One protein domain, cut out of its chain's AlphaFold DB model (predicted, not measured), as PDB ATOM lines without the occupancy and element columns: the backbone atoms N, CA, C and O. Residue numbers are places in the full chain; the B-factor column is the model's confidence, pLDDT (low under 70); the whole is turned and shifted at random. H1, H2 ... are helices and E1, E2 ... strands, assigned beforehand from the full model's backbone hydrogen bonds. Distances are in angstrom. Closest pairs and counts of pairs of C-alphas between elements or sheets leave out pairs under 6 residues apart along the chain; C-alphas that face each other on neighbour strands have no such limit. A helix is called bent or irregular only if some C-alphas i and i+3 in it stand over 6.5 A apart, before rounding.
ATOM      1  N   THR A  31     193.922 176.819 239.351       55.16
ATOM      2  CA  THR A  31     193.019 175.852 239.997       55.16
ATOM      3  C   THR A  31     191.809 176.556 240.604       55.16
ATOM      4  O   THR A  31     191.910 177.705 241.037       55.16
ATOM      5  N   ASP A  32     190.673 175.868 240.727       49.62
ATOM      6  CA  ASP A  32     189.476 176.454 241.348       49.62
ATOM      7  C   ASP A  32     189.712 176.854 242.811       49.62
ATOM      8  O   ASP A  32     189.199 177.870 243.266       49.62
ATOM      9  N   LYS A  33     190.622 176.162 243.504       44.09
ATOM     10  CA  LYS A  33     191.076 176.517 244.856       44.09
ATOM     11  C   LYS A  33     191.867 177.833 244.897       44.09
ATOM     12  O   LYS A  33     191.779 178.575 245.868       44.09
ATOM     13  N   GLN A  34     192.621 178.157 243.844       41.75
ATOM     14  CA  GLN A  34     193.287 179.460 243.691       41.75
ATOM     15  C   GLN A  34     192.306 180.551 243.256       41.75
ATOM     16  O   GLN A  34     192.440 181.693 243.696       41.75
ATOM     17  N   LYS A  35     191.299 180.207 242.442       45.16
ATOM     18  CA  LYS A  35     190.192 181.117 242.126       45.16
ATOM     19  C   LYS A  35     189.432 181.501 243.395       45.16
ATOM     20  O   LYS A  35     189.132 182.673 243.611       45.16
ATOM     21  N   GLU A  36     189.195 180.521 244.259       39.75
ATOM     22  CA  GLU A  36     188.518 180.655 245.544       39.75
ATOM     23  C   GLU A  36     189.369 181.360 246.605       39.75
ATOM     24  O   GLU A  36     188.858 182.234 247.292       39.75
ATOM     25  N   ALA A  37     190.682 181.119 246.655       38.84
ATOM     26  CA  ALA A  37     191.607 181.925 247.457       38.84
ATOM     27  C   ALA A  37     191.660 183.393 246.987       38.84
ATOM     28  O   ALA A  37     191.740 184.302 247.807       38.84
ATOM     29  N   GLY A  38     191.558 183.640 245.676       38.31
ATOM     30  CA  GLY A  38     191.423 184.986 245.112       38.31
ATOM     31  C   GLY A  38     190.082 185.657 245.438       38.31
ATOM     32  O   GLY A  38     190.060 186.866 245.652       38.31
ATOM     33  N   ARG A  39     188.986 184.884 245.518       43.84
ATOM     34  CA  ARG A  39     187.676 185.347 246.026       43.84
ATOM     35  C   ARG A  39     187.755 185.676 247.524       43.84
ATOM     36  O   ARG A  39     187.276 186.720 247.950       43.84
ATOM     37  N   GLY A  40     188.414 184.818 248.304       36.09
ATOM     38  CA  GLY A  40     188.543 184.924 249.758       36.09
ATOM     39  C   GLY A  40     189.465 186.045 250.234       36.09
ATOM     40  O   GLY A  40     189.095 186.756 251.160       36.09
ATOM     41  N   ALA A  41     190.609 186.276 249.581       42.19
ATOM     42  CA  ALA A  41     191.587 187.291 249.993       42.19
ATOM     43  C   ALA A  41     191.023 188.726 249.986       42.19
ATOM     44  O   ALA A  41     191.461 189.570 250.762       42.19
ATOM     45  N   TYR A  42     190.037 189.001 249.130       43.94
ATOM     46  CA  TYR A  42     189.393 190.309 248.993       43.94
ATOM     47  C   TYR A  42     188.369 190.578 250.103       43.94
ATOM     48  O   TYR A  42     188.437 191.594 250.798       43.94
ATOM     49  N   THR A  43     187.477 189.613 250.320       45.66
ATOM     50  CA  THR A  43     186.538 189.605 251.441       45.66
ATOM     51  C   THR A  43     187.289 189.556 252.774       45.66
ATOM     52  O   THR A  43     186.901 190.227 253.722       45.66
ATOM     53  N   GLU A  44     188.424 188.858 252.852       50.78
ATOM     54  CA  GLU A  44     189.332 188.940 253.995       50.78
ATOM     55  C   GLU A  44     189.976 190.322 254.122       50.78
ATOM     56  O   GLU A  44     189.971 190.862 255.209       50.78
ATOM     57  N   LEU A  45     190.477 190.979 253.079       51.75
ATOM     58  CA  LEU A  45     191.118 192.296 253.226       51.75
ATOM     59  C   LEU A  45     190.150 193.394 253.719       51.75
ATOM     60  O   LEU A  45     190.499 194.190 254.602       51.75
ATOM     61  N   LEU A  46     188.941 193.437 253.147       54.75
ATOM     62  CA  LEU A  46     187.917 194.432 253.475       54.75
ATOM     63  C   LEU A  46     187.078 194.056 254.690       54.75
ATOM     64  O   LEU A  46     186.546 194.945 255.329       54.75
ATOM     65  N   GLU A  47     186.958 192.790 255.073       60.53
ATOM     66  CA  GLU A  47     186.212 192.446 256.286       60.53
ATOM     67  C   GLU A  47     187.124 192.087 257.457       60.53
ATOM     68  O   GLU A  47     186.708 192.243 258.602       60.53
ATOM     69  N   ALA A  48     188.389 191.708 257.243       59.22
ATOM     70  CA  ALA A  48     189.322 191.418 258.338       59.22
ATOM     71  C   ALA A  48     189.666 192.647 259.170       59.22
ATOM     72  O   ALA A  48     190.202 192.465 260.257       59.22
ATOM     73  N   HIS A  49     189.364 193.874 258.729       56.19
ATOM     74  CA  HIS A  49     189.499 195.062 259.576       56.19
ATOM     75  C   HIS A  49     188.360 195.216 260.598       56.19
ATOM     76  O   HIS A  49     188.539 195.929 261.581       56.19
ATOM     77  N   ALA A  50     187.226 194.536 260.405       56.66
ATOM     78  CA  ALA A  50     186.115 194.495 261.357       56.66
ATOM     79  C   ALA A  50     186.040 193.125 262.060       56.66
ATOM     80  O   ALA A  50     185.971 193.051 263.289       56.66
ATOM     81  N   ARG A  51     186.189 192.026 261.305       60.94
ATOM     82  CA  ARG A  51     186.076 190.643 261.796       60.94
ATOM     83  C   ARG A  51     187.146 190.244 262.807       60.94
ATOM     84  O   ARG A  51     186.846 189.450 263.693       60.94
ATOM     85  N   TRP A  52     188.364 190.797 262.734       59.34
ATOM     86  CA  TRP A  52     189.451 190.462 263.678       59.34
ATOM     87  C   TRP A  52     189.083 190.705 265.152       59.34
ATOM     88  O   TRP A  52     189.720 190.156 266.048       59.34
ATOM     89  N   ALA A  53     188.068 191.533 265.392       57.00
ATOM     90  CA  ALA A  53     187.578 191.918 266.702       57.00
ATOM     91  C   ALA A  53     186.179 191.369 267.026       57.00
ATOM     92  O   ALA A  53     185.639 191.723 268.067       57.00
ATOM     93  N   GLY A  54     185.577 190.549 266.156       61.84
ATOM     94  CA  GLY A  54     184.156 190.190 266.246       61.84
ATOM     95  C   GLY A  54     183.208 191.294 265.761       61.84
ATOM     96  O   GLY A  54     182.028 191.273 266.096       61.84
ATOM     97  N   GLY A  55     183.716 192.272 265.005       67.00
ATOM     98  CA  GLY A  55     182.917 193.322 264.382       67.00
ATOM     99  C   GLY A  55     182.513 193.015 262.941       67.00
ATOM    100  O   GLY A  55     182.967 192.042 262.335       67.00
ATOM    101  N   THR A  56     181.666 193.876 262.381       79.25
ATOM    102  CA  THR A  56     181.026 193.704 261.073       79.25
ATOM    103  C   THR A  56     181.127 194.978 260.235       79.25
ATOM    104  O   THR A  56     180.803 196.065 260.705       79.25
ATOM    105  N   LEU A  57     181.516 194.845 258.964       76.31
ATOM    106  CA  LEU A  57     181.396 195.923 257.980       76.31
ATOM    107  C   LEU A  57     179.914 196.088 257.606       76.31
ATOM    108  O   LEU A  57     179.296 195.139 257.114       76.31
ATOM    109  N   LEU A  58     179.333 197.259 257.857       78.81
ATOM    110  CA  LEU A  58     177.924 197.560 257.580       78.81
ATOM    111  C   LEU A  58     177.723 198.027 256.136       78.81
ATOM    112  O   LEU A  58     176.805 197.557 255.472       78.81
ATOM    113  N   GLY A  59     178.622 198.882 255.644       75.75
ATOM    114  CA  GLY A  59     178.618 199.389 254.276       75.75
ATOM    115  C   GLY A  59     179.995 199.887 253.850       75.75
ATOM    116  O   GLY A  59     180.778 200.342 254.686       75.75
ATOM    117  N   CYS A  60     180.296 199.784 252.557       76.31
ATOM    118  CA  CYS A  60     181.532 200.282 251.968       76.31
ATOM    119  C   CYS A  60     181.312 200.653 250.498       76.31
ATOM    120  O   CYS A  60     180.955 199.788 249.694       76.31
ATOM    121  N   ASP A  61     181.572 201.916 250.161       67.69
ATOM    122  CA  ASP A  61     181.468 202.503 248.814       67.69
ATOM    123  C   ASP A  61     182.654 202.121 247.900       67.69
ATOM    124  O   ASP A  61     182.997 202.764 246.914       67.69
ATOM    125  N   PHE A  62     183.346 201.042 248.244       65.31
ATOM    126  CA  PHE A  62     184.465 200.553 247.464       65.31
ATOM    127  C   PHE A  62     183.972 199.667 246.311       65.31
ATOM    128  O   PHE A  62     183.041 198.895 246.536       65.31
ATOM    129  N   PRO A  63     184.578 199.709 245.108       61.84
ATOM    130  CA  PRO A  63     184.142 198.894 243.975       61.84
ATOM    131  C   PRO A  63     184.078 197.398 244.301       61.84
ATOM    132  O   PRO A  63     185.091 196.795 244.657       61.84
ATOM    133  N   LYS A  64     182.900 196.778 244.169       57.38
ATOM    134  CA  LYS A  64     182.656 195.362 244.512       57.38
ATOM    135  C   LYS A  64     183.584 194.385 243.778       57.38
ATOM    136  O   LYS A  64     183.908 193.334 244.320       57.38
ATOM    137  N   ASP A  65     184.027 194.740 242.582       54.22
ATOM    138  CA  ASP A  65     184.892 193.970 241.687       54.22
ATOM    139  C   ASP A  65     186.391 194.314 241.818       54.22
ATOM    140  O   ASP A  65     187.208 193.852 241.013       54.22
ATOM    141  N   TYR A 221     180.710 197.712 247.358       58.69
ATOM    142  CA  TYR A 221     181.112 196.396 247.871       58.69
ATOM    143  C   TYR A 221     180.041 195.829 248.802       58.69
ATOM    144  O   TYR A 221     179.649 194.666 248.687       58.69
ATOM    145  N   LYS A 222     179.525 196.686 249.690       66.12
ATOM    146  CA  LYS A 222     178.363 196.398 250.526       66.12
ATOM    147  C   LYS A 222     177.523 197.655 250.660       66.12
ATOM    148  O   LYS A 222     178.002 198.655 251.188       66.12
ATOM    149  N   SER A 223     176.285 197.599 250.182       72.69
ATOM    150  CA  SER A 223     175.383 198.746 250.242       72.69
ATOM    151  C   SER A 223     174.871 198.980 251.664       72.69
ATOM    152  O   SER A 223     174.582 198.030 252.392       72.69
ATOM    153  N   HIS A 224     174.745 200.250 252.037       81.12
ATOM    154  CA  HIS A 224     174.075 200.719 253.244       81.12
ATOM    155  C   HIS A 224     173.410 202.055 252.915       81.12
ATOM    156  O   HIS A 224     173.992 202.857 252.189       81.12
ATOM    157  N   GLU A 225     172.233 202.321 253.480       85.44
ATOM    158  CA  GLU A 225     171.433 203.530 253.203       85.44
ATOM    159  C   GLU A 225     172.124 204.853 253.576       85.44
ATOM    160  O   GLU A 225     171.684 205.912 253.163       85.44
ATOM    161  N   LEU A 226     173.214 204.774 254.342       85.38
ATOM    162  CA  LEU A 226     173.975 205.921 254.849       85.38
ATOM    163  C   LEU A 226     175.299 206.126 254.095       85.38
ATOM    164  O   LEU A 226     176.084 206.993 254.471       85.38
ATOM    165  N   LEU A 227     175.603 205.301 253.084       80.69
ATOM    166  CA  LEU A 227     176.741 205.561 252.199       80.69
ATOM    167  C   LEU A 227     176.456 206.791 251.342       80.69
ATOM    168  O   LEU A 227     175.313 207.042 250.976       80.69
ATOM    169  N   LEU A 228     177.513 207.530 251.006       81.38
ATOM    170  CA  LEU A 228     177.467 208.763 250.215       81.38
ATOM    171  C   LEU A 228     176.682 209.919 250.859       81.38
ATOM    172  O   LEU A 228     176.568 210.983 250.254       81.38
ATOM    173  N   GLU A 229     176.219 209.767 252.101       85.31
ATOM    174  CA  GLU A 229     175.705 210.880 252.895       85.31
ATOM    175  C   GLU A 229     176.821 211.886 253.189       85.31
ATOM    176  O   GLU A 229     177.978 211.516 253.427       85.31
ATOM    177  N   LYS A 230     176.487 213.178 253.162       88.38
ATOM    178  CA  LYS A 230     177.461 214.253 253.374       88.38
ATOM    179  C   LYS A 230     177.507 214.651 254.846       88.38
ATOM    180  O   LYS A 230     176.511 215.090 255.404       88.38
ATOM    181  N   ILE A 231     178.693 214.575 255.444       86.44
ATOM    182  CA  ILE A 231     178.984 215.070 256.790       86.44
ATOM    183  C   ILE A 231     179.766 216.376 256.656       86.44
ATOM    184  O   ILE A 231     180.950 216.369 256.305       86.44
ATOM    185  N   ALA A 232     179.101 217.501 256.923       85.38
ATOM    186  CA  ALA A 232     179.728 218.823 256.937       85.38
ATOM    187  C   ALA A 232     179.946 219.360 258.361       85.38
ATOM    188  O   ALA A 232     180.819 220.207 258.559       85.38
ATOM    189  N   SER A 233     179.196 218.853 259.343       84.62
ATOM    190  CA  SER A 233     179.283 219.270 260.745       84.62
ATOM    191  C   SER A 233     179.145 218.093 261.731       84.62
ATOM    192  O   SER A 233     178.757 216.989 261.330       84.62
ATOM    193  N   PRO A 234     179.465 218.294 263.025       84.50
ATOM    194  CA  PRO A 234     179.224 217.293 264.065       84.50
ATOM    195  C   PRO A 234     177.745 216.890 264.191       84.50
ATOM    196  O   PRO A 234     177.459 215.719 264.430       84.50
ATOM    197  N   GLU A 235     176.801 217.802 263.934       87.56
ATOM    198  CA  GLU A 235     175.364 217.496 263.897       87.56
ATOM    199  C   GLU A 235     175.025 216.470 262.810       87.56
ATOM    200  O   GLU A 235     174.234 215.560 263.047       87.56
ATOM    201  N   ASP A 236     175.618 216.586 261.618       89.06
ATOM    202  CA  ASP A 236     175.397 215.611 260.544       89.06
ATOM    203  C   ASP A 236     175.934 214.232 260.935       89.06
ATOM    204  O   ASP A 236     175.275 213.214 260.727       89.06
ATOM    205  N   LEU A 237     177.096 214.193 261.588       88.19
ATOM    206  CA  LEU A 237     177.665 212.960 262.123       88.19
ATOM    207  C   LEU A 237     176.783 212.354 263.231       88.19
ATOM    208  O   LEU A 237     176.603 211.135 263.273       88.19
ATOM    209  N   ALA A 238     176.179 213.182 264.086       87.62
ATOM    210  CA  ALA A 238     175.218 212.742 265.095       87.62
ATOM    211  C   ALA A 238     173.940 212.157 264.466       87.62
ATOM    212  O   ALA A 238     173.455 211.129 264.941       87.62
ATOM    213  N   LYS A 239     173.435 212.731 263.361       88.62
ATOM    214  CA  LYS A 239     172.303 212.164 262.594       88.62
ATOM    215  C   LYS A 239     172.630 210.772 262.053       88.62
ATOM    216  O   LYS A 239     171.823 209.860 262.217       88.62
ATOM    217  N   ILE A 240     173.828 210.579 261.490       87.06
ATOM    218  CA  ILE A 240     174.312 209.249 261.073       87.06
ATOM    219  C   ILE A 240     174.347 208.294 262.275       87.06
ATOM    220  O   ILE A 240     173.873 207.164 262.184       87.06
ATOM    221  N   GLY A 241     174.840 208.756 263.426       83.44
ATOM    222  CA  GLY A 241     174.843 207.985 264.672       83.44
ATOM    223  C   GLY A 241     173.460 207.626 265.215       83.44
ATOM    224  O   GLY A 241     173.322 206.592 265.864       83.44
ATOM    225  N   HIS A 242     172.447 208.455 264.960       84.62
ATOM    226  CA  HIS A 242     171.057 208.175 265.316       84.62
ATOM    227  C   HIS A 242     170.426 207.144 264.369       84.62
ATOM    228  O   HIS A 242     169.686 206.271 264.819       84.62
ATOM    229  N   ALA A 243     170.739 207.224 263.073       82.94
ATOM    230  CA  ALA A 243     170.259 206.279 262.067       82.94
ATOM    231  C   ALA A 243     170.888 204.880 262.222       82.94
ATOM    232  O   ALA A 243     170.229 203.865 261.992       82.94
ATOM    233  N   LEU A 244     172.147 204.801 262.662       81.75
ATOM    234  CA  LEU A 244     172.781 203.532 263.019       81.75
ATOM    235  C   LEU A 244     172.125 202.949 264.279       81.75
ATOM    236  O   LEU A 244     172.077 203.584 265.332       81.75
ATOM    237  N   LYS A 245     171.651 201.699 264.197       65.44
ATOM    238  CA  LYS A 245     171.065 201.001 265.351       65.44
ATOM    239  C   LYS A 245     172.087 200.917 266.483       65.44
ATOM    240  O   LYS A 245     173.058 200.172 266.385       65.44
ATOM    241  N   LYS A 246     171.848 201.642 267.578       65.19
ATOM    242  CA  LYS A 246     172.678 201.526 268.780       65.19
ATOM    243  C   LYS A 246     172.508 200.147 269.392       65.19
ATOM    244  O   LYS A 246     171.393 199.689 269.641       65.19
ATOM    245  N   ARG A 247     173.637 199.502 269.645       71.69
ATOM    246  CA  ARG A 247     173.726 198.299 270.460       71.69
ATOM    247  C   ARG A 247     174.686 198.617 271.585       71.69
ATOM    248  O   ARG A 247     175.833 198.946 271.311       71.69
ATOM    249  N   ASP A 248     174.238 198.475 272.826       72.25
ATOM    250  CA  ASP A 248     175.005 198.887 274.012       72.25
ATOM    251  C   ASP A 248     176.361 198.185 274.151       72.25
ATOM    252  O   ASP A 248     177.214 198.631 274.904       72.25
ATOM    253  N   GLN A 249     176.570 197.081 273.430       81.50
ATOM    254  CA  GLN A 249     177.814 196.312 273.420       81.50
ATOM    255  C   GLN A 249     178.727 196.640 272.235       81.50
ATOM    256  O   GLN A 249     179.754 195.982 272.068       81.50
ATOM    257  N   PHE A 250     178.371 197.618 271.399       86.12
ATOM    258  CA  PHE A 250     179.086 197.953 270.175       86.12
ATOM    259  C   PHE A 250     179.291 199.461 270.031       86.12
ATOM    260  O   PHE A 250     178.540 200.280 270.553       86.12
ATOM    261  N   PHE A 251     180.311 199.819 269.263       89.00
ATOM    262  CA  PHE A 251     180.530 201.165 268.762       89.00
ATOM    263  C   PHE A 251     180.714 201.123 267.248       89.00
ATOM    264  O   PHE A 251     181.121 200.110 266.677       89.00
ATOM    265  N   ASN A 252     180.423 202.239 266.594       90.94
ATOM    266  CA  ASN A 252     180.493 202.369 265.150       90.94
ATOM    267  C   ASN A 252     181.717 203.179 264.734       90.94
ATOM    268  O   ASN A 252     182.050 204.178 265.364       90.94
ATOM    269  N   LEU A 253     182.356 202.771 263.643       90.00
ATOM    270  CA  LEU A 253     183.348 203.546 262.915       90.00
ATOM    271  C   LEU A 253     182.737 204.068 261.622       90.00
ATOM    272  O   LEU A 253     182.164 203.302 260.845       90.00
ATOM    273  N   ILE A 254     182.918 205.363 261.382       89.75
ATOM    274  CA  ILE A 254     182.421 206.059 260.196       89.75
ATOM    275  C   ILE A 254     183.621 206.662 259.483       89.75
ATOM    276  O   ILE A 254     184.293 207.545 260.013       89.75
ATOM    277  N   GLY A 255     183.913 206.154 258.295       84.81
ATOM    278  CA  GLY A 255     184.964 206.663 257.432       84.81
ATOM    279  C   GLY A 255     184.386 207.555 256.339       84.81
ATOM    280  O   GLY A 255     183.457 207.141 255.645       84.81
ATOM    281  N   ILE A 256     184.957 208.746 256.160       78.75
ATOM    282  CA  ILE A 256     184.544 209.710 255.133       78.75
ATOM    283  C   ILE A 256     185.663 210.024 254.137       78.75
ATOM    284  O   ILE A 256     186.854 209.901 254.444       78.75
ATOM    285  N   SER A 257     185.277 210.481 252.949       70.44
ATOM    286  CA  SER A 257     186.169 211.043 251.937       70.44
ATOM    287  C   SER A 257     186.771 212.385 252.386       70.44
ATOM    288  O   SER A 257     186.343 212.995 253.368       70.44
ATOM    289  N   ALA A 258     187.745 212.897 251.625       63.41
ATOM    290  CA  ALA A 258     188.274 214.252 251.823       63.41
ATOM    291  C   ALA A 258     187.215 215.353 251.600       63.41
ATOM    292  O   ALA A 258     187.357 216.461 252.109       63.41
ATOM    293  N   THR A 259     186.145 215.045 250.862       65.06
ATOM    294  CA  THR A 259     185.028 215.953 250.561       65.06
ATOM    295  C   THR A 259     183.839 215.800 251.518       65.06
ATOM    296  O   THR A 259     182.840 216.501 251.354       65.06
ATOM    297  N   GLY A 260     183.946 214.929 252.530       74.56
ATOM    298  CA  GLY A 260     182.942 214.780 253.586       74.56
ATOM    299  C   GLY A 260     181.898 213.687 253.359       74.56
ATOM    300  O   GLY A 260     180.971 213.588 254.152       74.56
ATOM    301  N   PHE A 261     182.014 212.863 252.317       81.12
ATOM    302  CA  PHE A 261     181.028 211.812 252.035       81.12
ATOM    303  C   PHE A 261     181.340 210.517 252.780       81.12
ATOM    304  O   PHE A 261     182.500 210.114 252.832       81.12
ATOM    305  N   VAL A 262     180.326 209.845 253.325       82.19
ATOM    306  CA  VAL A 262     180.473 208.545 253.997       82.19
ATOM    307  C   VAL A 262     180.866 207.464 252.990       82.19
ATOM    308  O   VAL A 262     180.102 207.136 252.088       82.19
ATOM    309  N   LEU A 263     182.044 206.868 253.177       74.62
ATOM    310  CA  LEU A 263     182.573 205.803 252.316       74.62
ATOM    311  C   LEU A 263     182.628 204.440 253.014       74.62
ATOM    312  O   LEU A 263     182.682 203.406 252.352       74.62
ATOM    313  N   SER A 264     182.647 204.409 254.348       79.88
ATOM    314  CA  SER A 264     182.747 203.162 255.108       79.88
ATOM    315  C   SER A 264     182.031 203.255 256.447       79.88
ATOM    316  O   SER A 264     182.192 204.227 257.178       79.88
ATOM    317  N   LEU A 265     181.319 202.188 256.805       84.44
ATOM    318  CA  LEU A 265     180.602 202.034 258.069       84.44
ATOM    319  C   LEU A 265     180.935 200.671 258.665       84.44
ATOM    320  O   LEU A 265     180.779 199.653 257.996       84.44
ATOM    321  N   SER A 266     181.397 200.622 259.908       84.75
ATOM    322  CA  SER A 266     181.676 199.363 260.608       84.75
ATOM    323  C   SER A 266     181.168 199.393 262.033       84.75
ATOM    324  O   SER A 266     181.297 200.405 262.703       84.75
ATOM    325  N   GLU A 267     180.662 198.263 262.500       86.00
ATOM    326  CA  GLU A 267     180.245 198.037 263.880       86.00
ATOM    327  C   GLU A 267     181.292 197.144 264.563       86.00
ATOM    328  O   GLU A 267     181.662 196.094 264.034       86.00
ATOM    329  N   LEU A 268     181.804 197.548 265.721       84.50
ATOM    330  CA  LEU A 268     182.822 196.825 266.486       84.50
ATOM    331  C   LEU A 268     182.331 196.602 267.919       84.50
ATOM    332  O   LEU A 268     181.780 197.528 268.510       84.50
ATOM    333  N   PRO A 269     182.538 195.422 268.525       83.06
ATOM    334  CA  PRO A 269     182.147 195.213 269.910       83.06
ATOM    335  C   PRO A 269     183.051 196.019 270.851       83.06
ATOM    336  O   PRO A 269     184.274 196.061 270.679       83.06
ATOM    337  N   LEU A 270     182.468 196.601 271.898       85.81
ATOM    338  CA  LEU A 270     183.181 197.356 272.935       85.81
ATOM    339  C   LEU A 270     184.248 196.516 273.634       85.81
ATOM    340  O   LEU A 270     185.281 197.041 274.037       85.81
ATOM    341  N   SER A 271     184.077 195.191 273.694       82.81
ATOM    342  CA  SER A 271     185.092 194.277 274.230       82.81
ATOM    343  C   SER A 271     186.447 194.384 273.520       82.81
ATOM    344  O   SER A 271     187.463 193.981 274.088       82.81
ATOM    345  N   VAL A 272     186.504 194.917 272.289       82.56
ATOM    346  CA  VAL A 272     187.780 195.169 271.605       82.56
ATOM    347  C   VAL A 272     188.607 196.250 272.301       82.56
ATOM    348  O   VAL A 272     189.833 196.223 272.216       82.56
ATOM    349  N   LEU A 273     187.961 197.173 273.019       85.62
ATOM    350  CA  LEU A 273     188.616 198.258 273.743       85.62
ATOM    351  C   LEU A 273     189.467 197.745 274.920       85.62
ATOM    352  O   LEU A 273     190.413 198.421 275.318       85.62
ATOM    353  N   ASN A 274     189.217 196.512 275.379       84.12
ATOM    354  CA  ASN A 274     190.000 195.817 276.411       84.12
ATOM    355  C   ASN A 274     191.316 195.211 275.883       84.12
ATOM    356  O   ASN A 274     192.103 194.651 276.648       84.12
ATOM    357  N   ARG A 275     191.553 195.246 274.566       82.25
ATOM    358  CA  ARG A 275     192.790 194.740 273.955       82.25
ATOM    359  C   ARG A 275     193.953 195.715 274.199       82.25
ATOM    360  O   ARG A 275     193.721 196.893 274.463       82.25
ATOM    361  N   PRO A 276     195.216 195.266 274.051       81.88
ATOM    362  CA  PRO A 276     196.372 196.149 274.161       81.88
ATOM    363  C   PRO A 276     196.240 197.383 273.259       81.88
ATOM    364  O   PRO A 276     195.977 197.275 272.059       81.88
ATOM    365  N   GLN A 277     196.433 198.564 273.846       80.69
ATOM    366  CA  GLN A 277     196.183 199.851 273.195       80.69
ATOM    367  C   GLN A 277     196.954 200.015 271.878       80.69
ATOM    368  O   GLN A 277     196.398 200.472 270.884       80.69
ATOM    369  N   ASN A 278     198.223 199.605 271.837       75.25
ATOM    370  CA  ASN A 278     199.058 199.648 270.633       75.25
ATOM    371  C   ASN A 278     198.484 198.812 269.475       75.25
ATOM    372  O   ASN A 278     198.478 199.267 268.329       75.25
ATOM    373  N   LEU A 279     197.986 197.612 269.773       74.19
ATOM    374  CA  LEU A 279     197.359 196.731 268.796       74.19
ATOM    375  C   LEU A 279     196.070 197.359 268.264       74.19
ATOM    376  O   LEU A 279     195.858 197.384 267.055       74.19
ATOM    377  N   LEU A 280     195.234 197.906 269.148       75.19
ATOM    378  CA  LEU A 280     193.971 198.519 268.750       75.19
ATOM    379  C   LEU A 280     194.184 199.789 267.912       75.19
ATOM    380  O   LEU A 280     193.549 199.938 266.871       75.19
ATOM    381  N   LEU A 281     195.141 200.650 268.275       75.56
ATOM    382  CA  LEU A 281     195.511 201.812 267.457       75.56
ATOM    383  C   LEU A 281     196.018 201.388 266.069       75.56
ATOM    384  O   LEU A 281     195.582 201.942 265.063       75.56
ATOM    385  N   ALA A 282     196.871 200.360 265.986       69.38
ATOM    386  CA  ALA A 282     197.336 199.830 264.701       69.38
ATOM    387  C   ALA A 282     196.183 199.278 263.843       69.38
ATOM    388  O   ALA A 282     196.206 199.381 262.616       69.38
ATOM    389  N   ARG A 283     195.155 198.707 264.474       73.56
ATOM    390  CA  ARG A 283     193.987 198.155 263.784       73.56
ATOM    391  C   ARG A 283     193.004 199.232 263.329       73.56
ATOM    392  O   ARG A 283     192.562 199.162 262.188       73.56
ATOM    393  N   LEU A 284     192.744 200.258 264.139       71.75
ATOM    394  CA  LEU A 284     191.998 201.454 263.718       71.75
ATOM    395  C   LEU A 284     192.718 202.180 262.570       71.75
ATOM    396  O   LEU A 284     192.096 202.640 261.616       71.75
ATOM    397  N   GLN A 285     194.051 202.205 262.596       69.88
ATOM    398  CA  GLN A 285     194.842 202.729 261.487       69.88
ATOM    399  C   GLN A 285     194.735 201.850 260.226       69.88
ATOM    400  O   GLN A 285     194.702 202.365 259.109       69.88
ATOM    401  N   ASN A 286     194.674 200.523 260.375       66.19
ATOM    402  CA  ASN A 286     194.417 199.615 259.253       66.19
ATOM    403  C   ASN A 286     193.019 199.805 258.666       66.19
ATOM    404  O   ASN A 286     192.895 199.762 257.447       66.19
ATOM    405  N   PHE A 287     192.006 200.057 259.500       69.44
ATOM    406  CA  PHE A 287     190.657 200.405 259.054       69.44
ATOM    407  C   PHE A 287     190.683 201.621 258.119       69.44
ATOM    408  O   PHE A 287     190.279 201.511 256.967       69.44
ATOM    409  N   ALA A 288     191.277 202.734 258.563       65.69
ATOM    410  CA  ALA A 288     191.384 203.945 257.747       65.69
ATOM    411  C   ALA A 288     192.065 203.683 256.386       65.69
ATOM    412  O   ALA A 288     191.573 204.102 255.341       65.69
ATOM    413  N   ARG A 289     193.170 202.923 256.385       64.12
ATOM    414  CA  ARG A 289     193.933 202.611 255.162       64.12
ATOM    415  C   ARG A 289     193.213 201.666 254.204       64.12
ATOM    416  O   ARG A 289     193.316 201.833 252.993       64.12
ATOM    417  N   ASN A 290     192.552 200.642 254.733       62.06
ATOM    418  CA  ASN A 290     191.987 199.573 253.916       62.06
ATOM    419  C   ASN A 290     190.604 199.923 253.374       62.06
ATOM    420  O   ASN A 290     190.255 199.416 252.315       62.06
ATOM    421  N   SER A 291     189.869 200.805 254.052       63.06
ATOM    422  CA  SER A 291     188.550 201.271 253.618       63.06
ATOM    423  C   SER A 291     188.605 202.490 252.690       63.06
ATOM    424  O   SER A 291     187.564 202.984 252.281       63.06
ATOM    425  N   GLY A 292     189.803 202.996 252.364       60.62
ATOM    426  CA  GLY A 292     189.970 204.102 251.415       60.62
ATOM    427  C   GLY A 292     189.475 205.459 251.901       60.62
ATOM    428  O   GLY A 292     189.203 206.349 251.101       60.62
ATOM    429  N   VAL A 293     189.333 205.612 253.215       69.19
ATOM    430  CA  VAL A 293     188.733 206.794 253.831       69.19
ATOM    431  C   VAL A 293     189.813 207.778 254.264       69.19
ATOM    432  O   VAL A 293     190.894 207.392 254.707       69.19
ATOM    433  N   ASN A 294     189.523 209.069 254.137       65.81
ATOM    434  CA  ASN A 294     190.441 210.133 254.528       65.81
ATOM    435  C   ASN A 294     190.394 210.396 256.036       65.81
ATOM    436  O   ASN A 294     191.416 210.644 256.674       65.81
ATOM    437  N   THR A 295     189.191 210.343 256.600       78.69
ATOM    438  CA  THR A 295     188.925 210.711 257.990       78.69
ATOM    439  C   THR A 295     188.042 209.647 258.621       78.69
ATOM    440  O   THR A 295     187.109 209.175 257.976       78.69
ATOM    441  N   VAL A 296     188.312 209.277 259.876       86.50
ATOM    442  CA  VAL A 296     187.505 208.302 260.624       86.50
ATOM    443  C   VAL A 296     186.958 208.932 261.898       86.50
ATOM    444  O   VAL A 296     187.680 209.628 262.612       86.50
ATOM    445  N   PHE A 297     185.697 208.649 262.196       91.88
ATOM    446  CA  PHE A 297     185.014 208.992 263.436       91.88
ATOM    447  C   PHE A 297     184.578 207.727 264.166       91.88
ATOM    448  O   PHE A 297     184.363 206.692 263.532       91.88
ATOM    449  N   ALA A 298     184.412 207.819 265.484       92.75
ATOM    450  CA  ALA A 298     183.757 206.781 266.269       92.75
ATOM    451  C   ALA A 298     182.455 207.304 266.881       92.75
ATOM    452  O   ALA A 298     182.419 208.425 267.378       92.75
ATOM    453  N   ILE A 299     181.404 206.489 266.886       91.75
ATOM    454  CA  ILE A 299     180.165 206.763 267.623       91.75
ATOM    455  C   ILE A 299     179.933 205.628 268.606       91.75
ATOM    456  O   ILE A 299     179.905 204.464 268.210       91.75
ATOM    457  N   THR A 300     179.788 205.956 269.883       91.81
ATOM    458  CA  THR A 300     179.693 204.980 270.974       91.81
ATOM    459  C   THR A 300     178.698 205.440 272.044       91.81
ATOM    460  O   THR A 300     178.041 206.470 271.888       91.81
ATOM    461  N   THR A 301     178.546 204.657 273.110       89.19
ATOM    462  CA  THR A 301     177.697 204.982 274.263       89.19
ATOM    463  C   THR A 301     178.317 206.101 275.112       89.19
ATOM    464  O   THR A 301     179.530 206.331 275.075       89.19
ATOM    465  N   ALA A 302     177.517 206.768 275.946       88.38
ATOM    466  CA  ALA A 302     178.026 207.814 276.836       88.38
ATOM    467  C   ALA A 302     179.046 207.303 277.864       88.38
ATOM    468  O   ALA A 302     179.959 208.043 278.237       88.38
ATOM    469  N   ASN A 303     178.940 206.035 278.267       89.06
ATOM    470  CA  ASN A 303     179.875 205.412 279.202       89.06
ATOM    471  C   ASN A 303     181.254 205.183 278.565       89.06
ATOM    472  O   ASN A 303     182.278 205.348 279.226       89.06
ATOM    473  N   ASP A 304     181.289 204.849 277.275       89.81
ATOM    474  CA  ASP A 304     182.515 204.462 276.567       89.81
ATOM    475  C   ASP A 304     183.117 205.591 275.724       89.81
ATOM    476  O   ASP A 304     184.228 205.483 275.209       89.81
ATOM    477  N   TYR A 305     182.413 206.707 275.578       90.12
ATOM    478  CA  TYR A 305     182.832 207.827 274.737       90.12
ATOM    479  C   TYR A 305     184.146 208.490 275.187       90.12
ATOM    480  O   TYR A 305     184.912 208.969 274.352       90.12
ATOM    481  N   ARG A 306     184.480 208.430 276.484       91.19
ATOM    482  CA  ARG A 306     185.788 208.849 277.033       91.19
ATOM    483  C   ARG A 306     186.751 207.682 277.274       91.19
ATOM    484  O   ARG A 306     187.683 207.805 278.068       91.19
ATOM    485  N   HIS A 307     186.549 206.544 276.610       92.31
ATOM    486  CA  HIS A 307     187.426 205.391 276.780       92.31
ATOM    487  C   HIS A 307     188.886 205.746 276.415       92.31
ATOM    488  O   HIS A 307     189.117 206.296 275.331       92.31
ATOM    489  N   PRO A 308     189.898 205.376 277.235       90.00
ATOM    490  CA  PRO A 308     191.289 205.804 277.046       90.00
ATOM    491  C   PRO A 308     191.866 205.529 275.653       90.00
ATOM    492  O   PRO A 308     192.644 206.323 275.123       90.00
ATOM    493  N   VAL A 309     191.483 204.412 275.028       88.56
ATOM    494  CA  VAL A 309     191.952 204.081 273.674       88.56
ATOM    495  C   VAL A 309     191.339 204.993 272.608       88.56
ATOM    496  O   VAL A 309     192.055 205.399 271.695       88.56
ATOM    497  N   LEU A 310     190.055 205.345 272.727       90.06
ATOM    498  CA  LEU A 310     189.375 206.235 271.783       90.06
ATOM    499  C   LEU A 310     189.896 207.668 271.929       90.06
ATOM    500  O   LEU A 310     190.270 208.285 270.932       90.06
ATOM    501  N   SER A 311     190.053 208.147 273.167       90.25
ATOM    502  CA  SER A 311     190.698 209.436 273.444       90.25
ATOM    503  C   SER A 311     192.121 209.470 272.888       90.25
ATOM    504  O   SER A 311     192.485 210.416 272.189       90.25
ATOM    505  N   LYS A 312     192.908 208.399 273.082       85.44
ATOM    506  CA  LYS A 312     194.253 208.336 272.505       85.44
ATOM    507  C   LYS A 312     194.235 208.339 270.982       85.44
ATOM    508  O   LYS A 312     195.093 208.974 270.378       85.44
ATOM    509  N   ALA A 313     193.290 207.635 270.362       84.31
ATOM    510  CA  ALA A 313     193.140 207.612 268.912       84.31
ATOM    511  C   ALA A 313     192.831 209.011 268.349       84.31
ATOM    512  O   ALA A 313     193.357 209.344 267.286       84.31
ATOM    513  N   CYS A 314     192.073 209.843 269.076       85.94
ATOM    514  CA  CYS A 314     191.887 211.263 268.760       85.94
ATOM    515  C   CYS A 314     193.177 212.076 268.916       85.94
ATOM    516  O   CYS A 314     193.564 212.806 268.004       85.94
ATOM    517  N   GLU A 315     193.885 211.919 270.038       82.56
ATOM    518  CA  GLU A 315     195.139 212.641 270.301       82.56
ATOM    519  C   GLU A 315     196.212 212.384 269.234       82.56
ATOM    520  O   GLU A 315     196.957 213.291 268.867       82.56
ATOM    521  N   VAL A 316     196.309 211.142 268.743       75.06
ATOM    522  CA  VAL A 316     197.289 210.742 267.718       75.06
ATOM    523  C   VAL A 316     196.753 210.877 266.287       75.06
ATOM    524  O   VAL A 316     197.436 210.481 265.345       75.06
ATOM    525  N   GLY A 317     195.542 211.417 266.113       75.69
ATOM    526  CA  GLY A 317     194.955 211.730 264.808       75.69
ATOM    527  C   GLY A 317     194.494 210.528 263.978       75.69
ATOM    528  O   GLY A 317     194.337 210.664 262.768       75.69
ATOM    529  N   ILE A 318     194.288 209.358 264.593       81.38
ATOM    530  CA  ILE A 318     193.659 208.200 263.930       81.38
ATOM    531  C   ILE A 318     192.150 208.417 263.814       81.38
ATOM    532  O   ILE A 318     191.568 208.159 262.763       81.38
ATOM    533  N   LEU A 319     191.530 208.900 264.893       87.12
ATOM    534  CA  LEU A 319     190.151 209.371 264.889       87.12
ATOM    535  C   LEU A 319     190.153 210.897 264.840       87.12
ATOM    536  O   LEU A 319     190.966 211.557 265.485       87.12
ATOM    537  N   LYS A 320     189.243 211.470 264.060       87.25
ATOM    538  CA  LYS A 320     189.035 212.920 264.010       87.25
ATOM    539  C   LYS A 320     188.191 213.412 265.174       87.25
ATOM    540  O   LYS A 320     188.390 214.551 265.615       87.25
ATOM    541  N   ASP A 321     187.258 212.563 265.593       91.00
ATOM    542  CA  ASP A 321     186.358 212.773 266.712       91.00
ATOM    543  C   ASP A 321     185.765 211.440 267.197       91.00
ATOM    544  O   ASP A 321     185.732 210.448 266.458       91.00
ATOM    545  N   VAL A 322     185.277 211.445 268.433       93.44
ATOM    546  CA  VAL A 322     184.430 210.399 269.016       93.44
ATOM    547  C   VAL A 322     183.163 211.100 269.470       93.44
ATOM    548  O   VAL A 322     183.270 212.183 270.035       93.44
ATOM    549  N   LEU A 323     181.995 210.520 269.195       93.12
ATOM    550  CA  LEU A 323     180.698 211.069 269.576       93.12
ATOM    551  C   LEU A 323     179.894 210.063 270.398       93.12
ATOM    552  O   LEU A 323     179.977 208.851 270.191       93.12
ATOM    553  N   THR A 324     179.092 210.583 271.318       91.94
ATOM    554  CA  THR A 324     177.935 209.873 271.866       91.94
ATOM    555  C   THR A 324     176.690 210.654 271.497       91.94
ATOM    556  O   THR A 324     176.715 211.881 271.431       91.94
ATOM    557  N   VAL A 325     175.608 209.935 271.233       87.12
ATOM    558  CA  VAL A 325     174.310 210.517 270.888       87.12
ATOM    559  C   VAL A 325     173.321 210.046 271.949       87.12
ATOM    560  O   VAL A 325     173.278 208.854 272.253       87.12
ATOM    561  N   GLU A 326     172.492 210.933 272.482       82.25
ATOM    562  CA  GLU A 326     171.449 210.625 273.465       82.25
ATOM    563  C   GLU A 326     170.171 211.374 273.081       82.25
ATOM    564  O   GLU A 326     170.102 212.596 273.144       82.25
ATOM    565  N   GLY A 327     169.147 210.645 272.623       76.88
ATOM    566  CA  GLY A 327     167.950 211.274 272.060       76.88
ATOM    567  C   GLY A 327     168.280 212.140 270.836       76.88
ATOM    568  O   GLY A 327     168.800 211.620 269.843       76.88
ATOM    569  N   SER A 328     167.948 213.431 270.921       75.31
ATOM    570  CA  SER A 328     168.268 214.469 269.930       75.31
ATOM    571  C   SER A 328     169.621 215.150 270.155       75.31
ATOM    572  O   SER A 328     170.086 215.853 269.262       75.31
ATOM    573  N   ASP A 329     170.234 214.952 271.322       85.50
ATOM    574  CA  ASP A 329     171.471 215.620 271.712       85.50
ATOM    575  C   ASP A 329     172.691 214.740 271.415       85.50
ATOM    576  O   ASP A 329     172.605 213.514 271.265       85.50
ATOM    577  N   TYR A 330     173.858 215.375 271.331       91.19
ATOM    578  CA  TYR A 330     175.133 214.691 271.163       91.19
ATOM    579  C   TYR A 330     176.231 215.351 271.997       91.19
ATOM    580  O   TYR A 330     176.114 216.493 272.435       91.19
ATOM    581  N   ARG A 331     177.314 214.607 272.217       92.69
ATOM    582  CA  ARG A 331     178.570 215.126 272.768       92.69
ATOM    583  C   ARG A 331     179.720 214.722 271.860       92.69
ATOM    584  O   ARG A 331     179.722 213.599 271.352       92.69
ATOM    585  N   SER A 332     180.676 215.629 271.672       91.44
ATOM    586  CA  SER A 332     181.848 215.479 270.799       91.44
ATOM    587  C   SER A 332     183.143 215.723 271.572       91.44
ATOM    588  O   SER A 332     183.280 216.729 272.276       91.44
ATOM    589  N   LEU A 333     184.112 214.800 271.466       90.56
ATOM    590  CA  LEU A 333     185.362 214.938 272.222       90.56
ATOM    591  C   LEU A 333     186.130 216.152 271.715       90.56
ATOM    592  O   LEU A 333     186.764 216.863 272.492       90.56
TER     593      LEU A 333
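Overview. This is residues 31 to 65 and 221 to 333 of the 371 residues of the protein "DNA repair protein RadC" of Gammaproteobacteria bacterium (UniProt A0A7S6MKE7). Look for a twisted sheet of six strands that curls round H2 on one face, with H4, H5 and residues 46 to 51 of H1 over the other; residues 31 to 41, of which 32 to 41 belong to H1, stick out from this body. With helices on both faces of the sheet there are three layers. The printed part has 148 residues, with five named helices and six named strands in the order H1 E1 H2 E2 E3 H3 H4 E4 H5 E5 E6, class mixed. The mixed sheet runs E1 E3 E2 E4 E5 E6, with E4 and E5 parallel and the other neighbours antiparallel. The whole is compact, radius of gyration of the C-alphas 15.2 A, but elongated, spanning 55 by 33 by 26 A.

Along the chain. Find C-alpha 32 at (189.476, 176.454, 241.348); from there H1 runs 25.1 A to residue 51, with a kink of 48 degrees near residue 45. It is neither bent nor irregular, but only just: C-alphas 46 and 49 are 6.3 A apart. E1, residues 56 to 63, bends by 64 degrees at residue 59. Then come H2, residues 234 to 243, E2, residues 250 to 256, 19.9 A, and E3, residues 262 to 269, 20.8 A. Next find H3, residues 270 to 274, H4, residues 277 to 290, 19.7 A, E4, residues 295 to 300, H5, residues 308 to 315, and E5, residues 321 to 326. E6, residues 329 to 332, ends at C-alpha 332, (181.848, 215.479, 270.799).

Arrangement. H1 touches H4 with residues 45 to 50 alone, closest at the C-alphas of His 49 and Phe 287, 5.5 A. Look for N 58 and O 265, 2.8 A, between E1 and E3; N 253 and O 266, 2.8 A, in the hairpin E2 and E3; N 252 and O 299, 2.8 A, between E2 and E4. E3, H3, H4 and E4 form a split strand-helix-strand unit, E2 between its strands, with a right-handed crossover; H3 only grazes the sheet. E4, H5 and E5 form a strand-helix-strand unit on parallel neighbours, also right-handed; N 323 and O 298 are 2.8 A apart. In the hairpin E5 and E6, N 326 and O 329 are 2.9 A apart. Every O i to N i+4 pair is within hydrogen-bond range in H2, H4 and H5; H1 has 12 of 16, and H3 0 of 1 but 2 of 2 O i to N i+3 pairs.

Size, cuts and confidence. The C-alphas of Thr 31 and Asp 329, the two farthest apart, are 55.2 A apart. Residues 66 to 220 are not printed; C-alphas 65 and 221 are 7.6 A apart across the cut. Of the links printed whole, none is long. Mean pLDDT of the printed part is 75.4; 47 residues are under 70, among them 31 to 55.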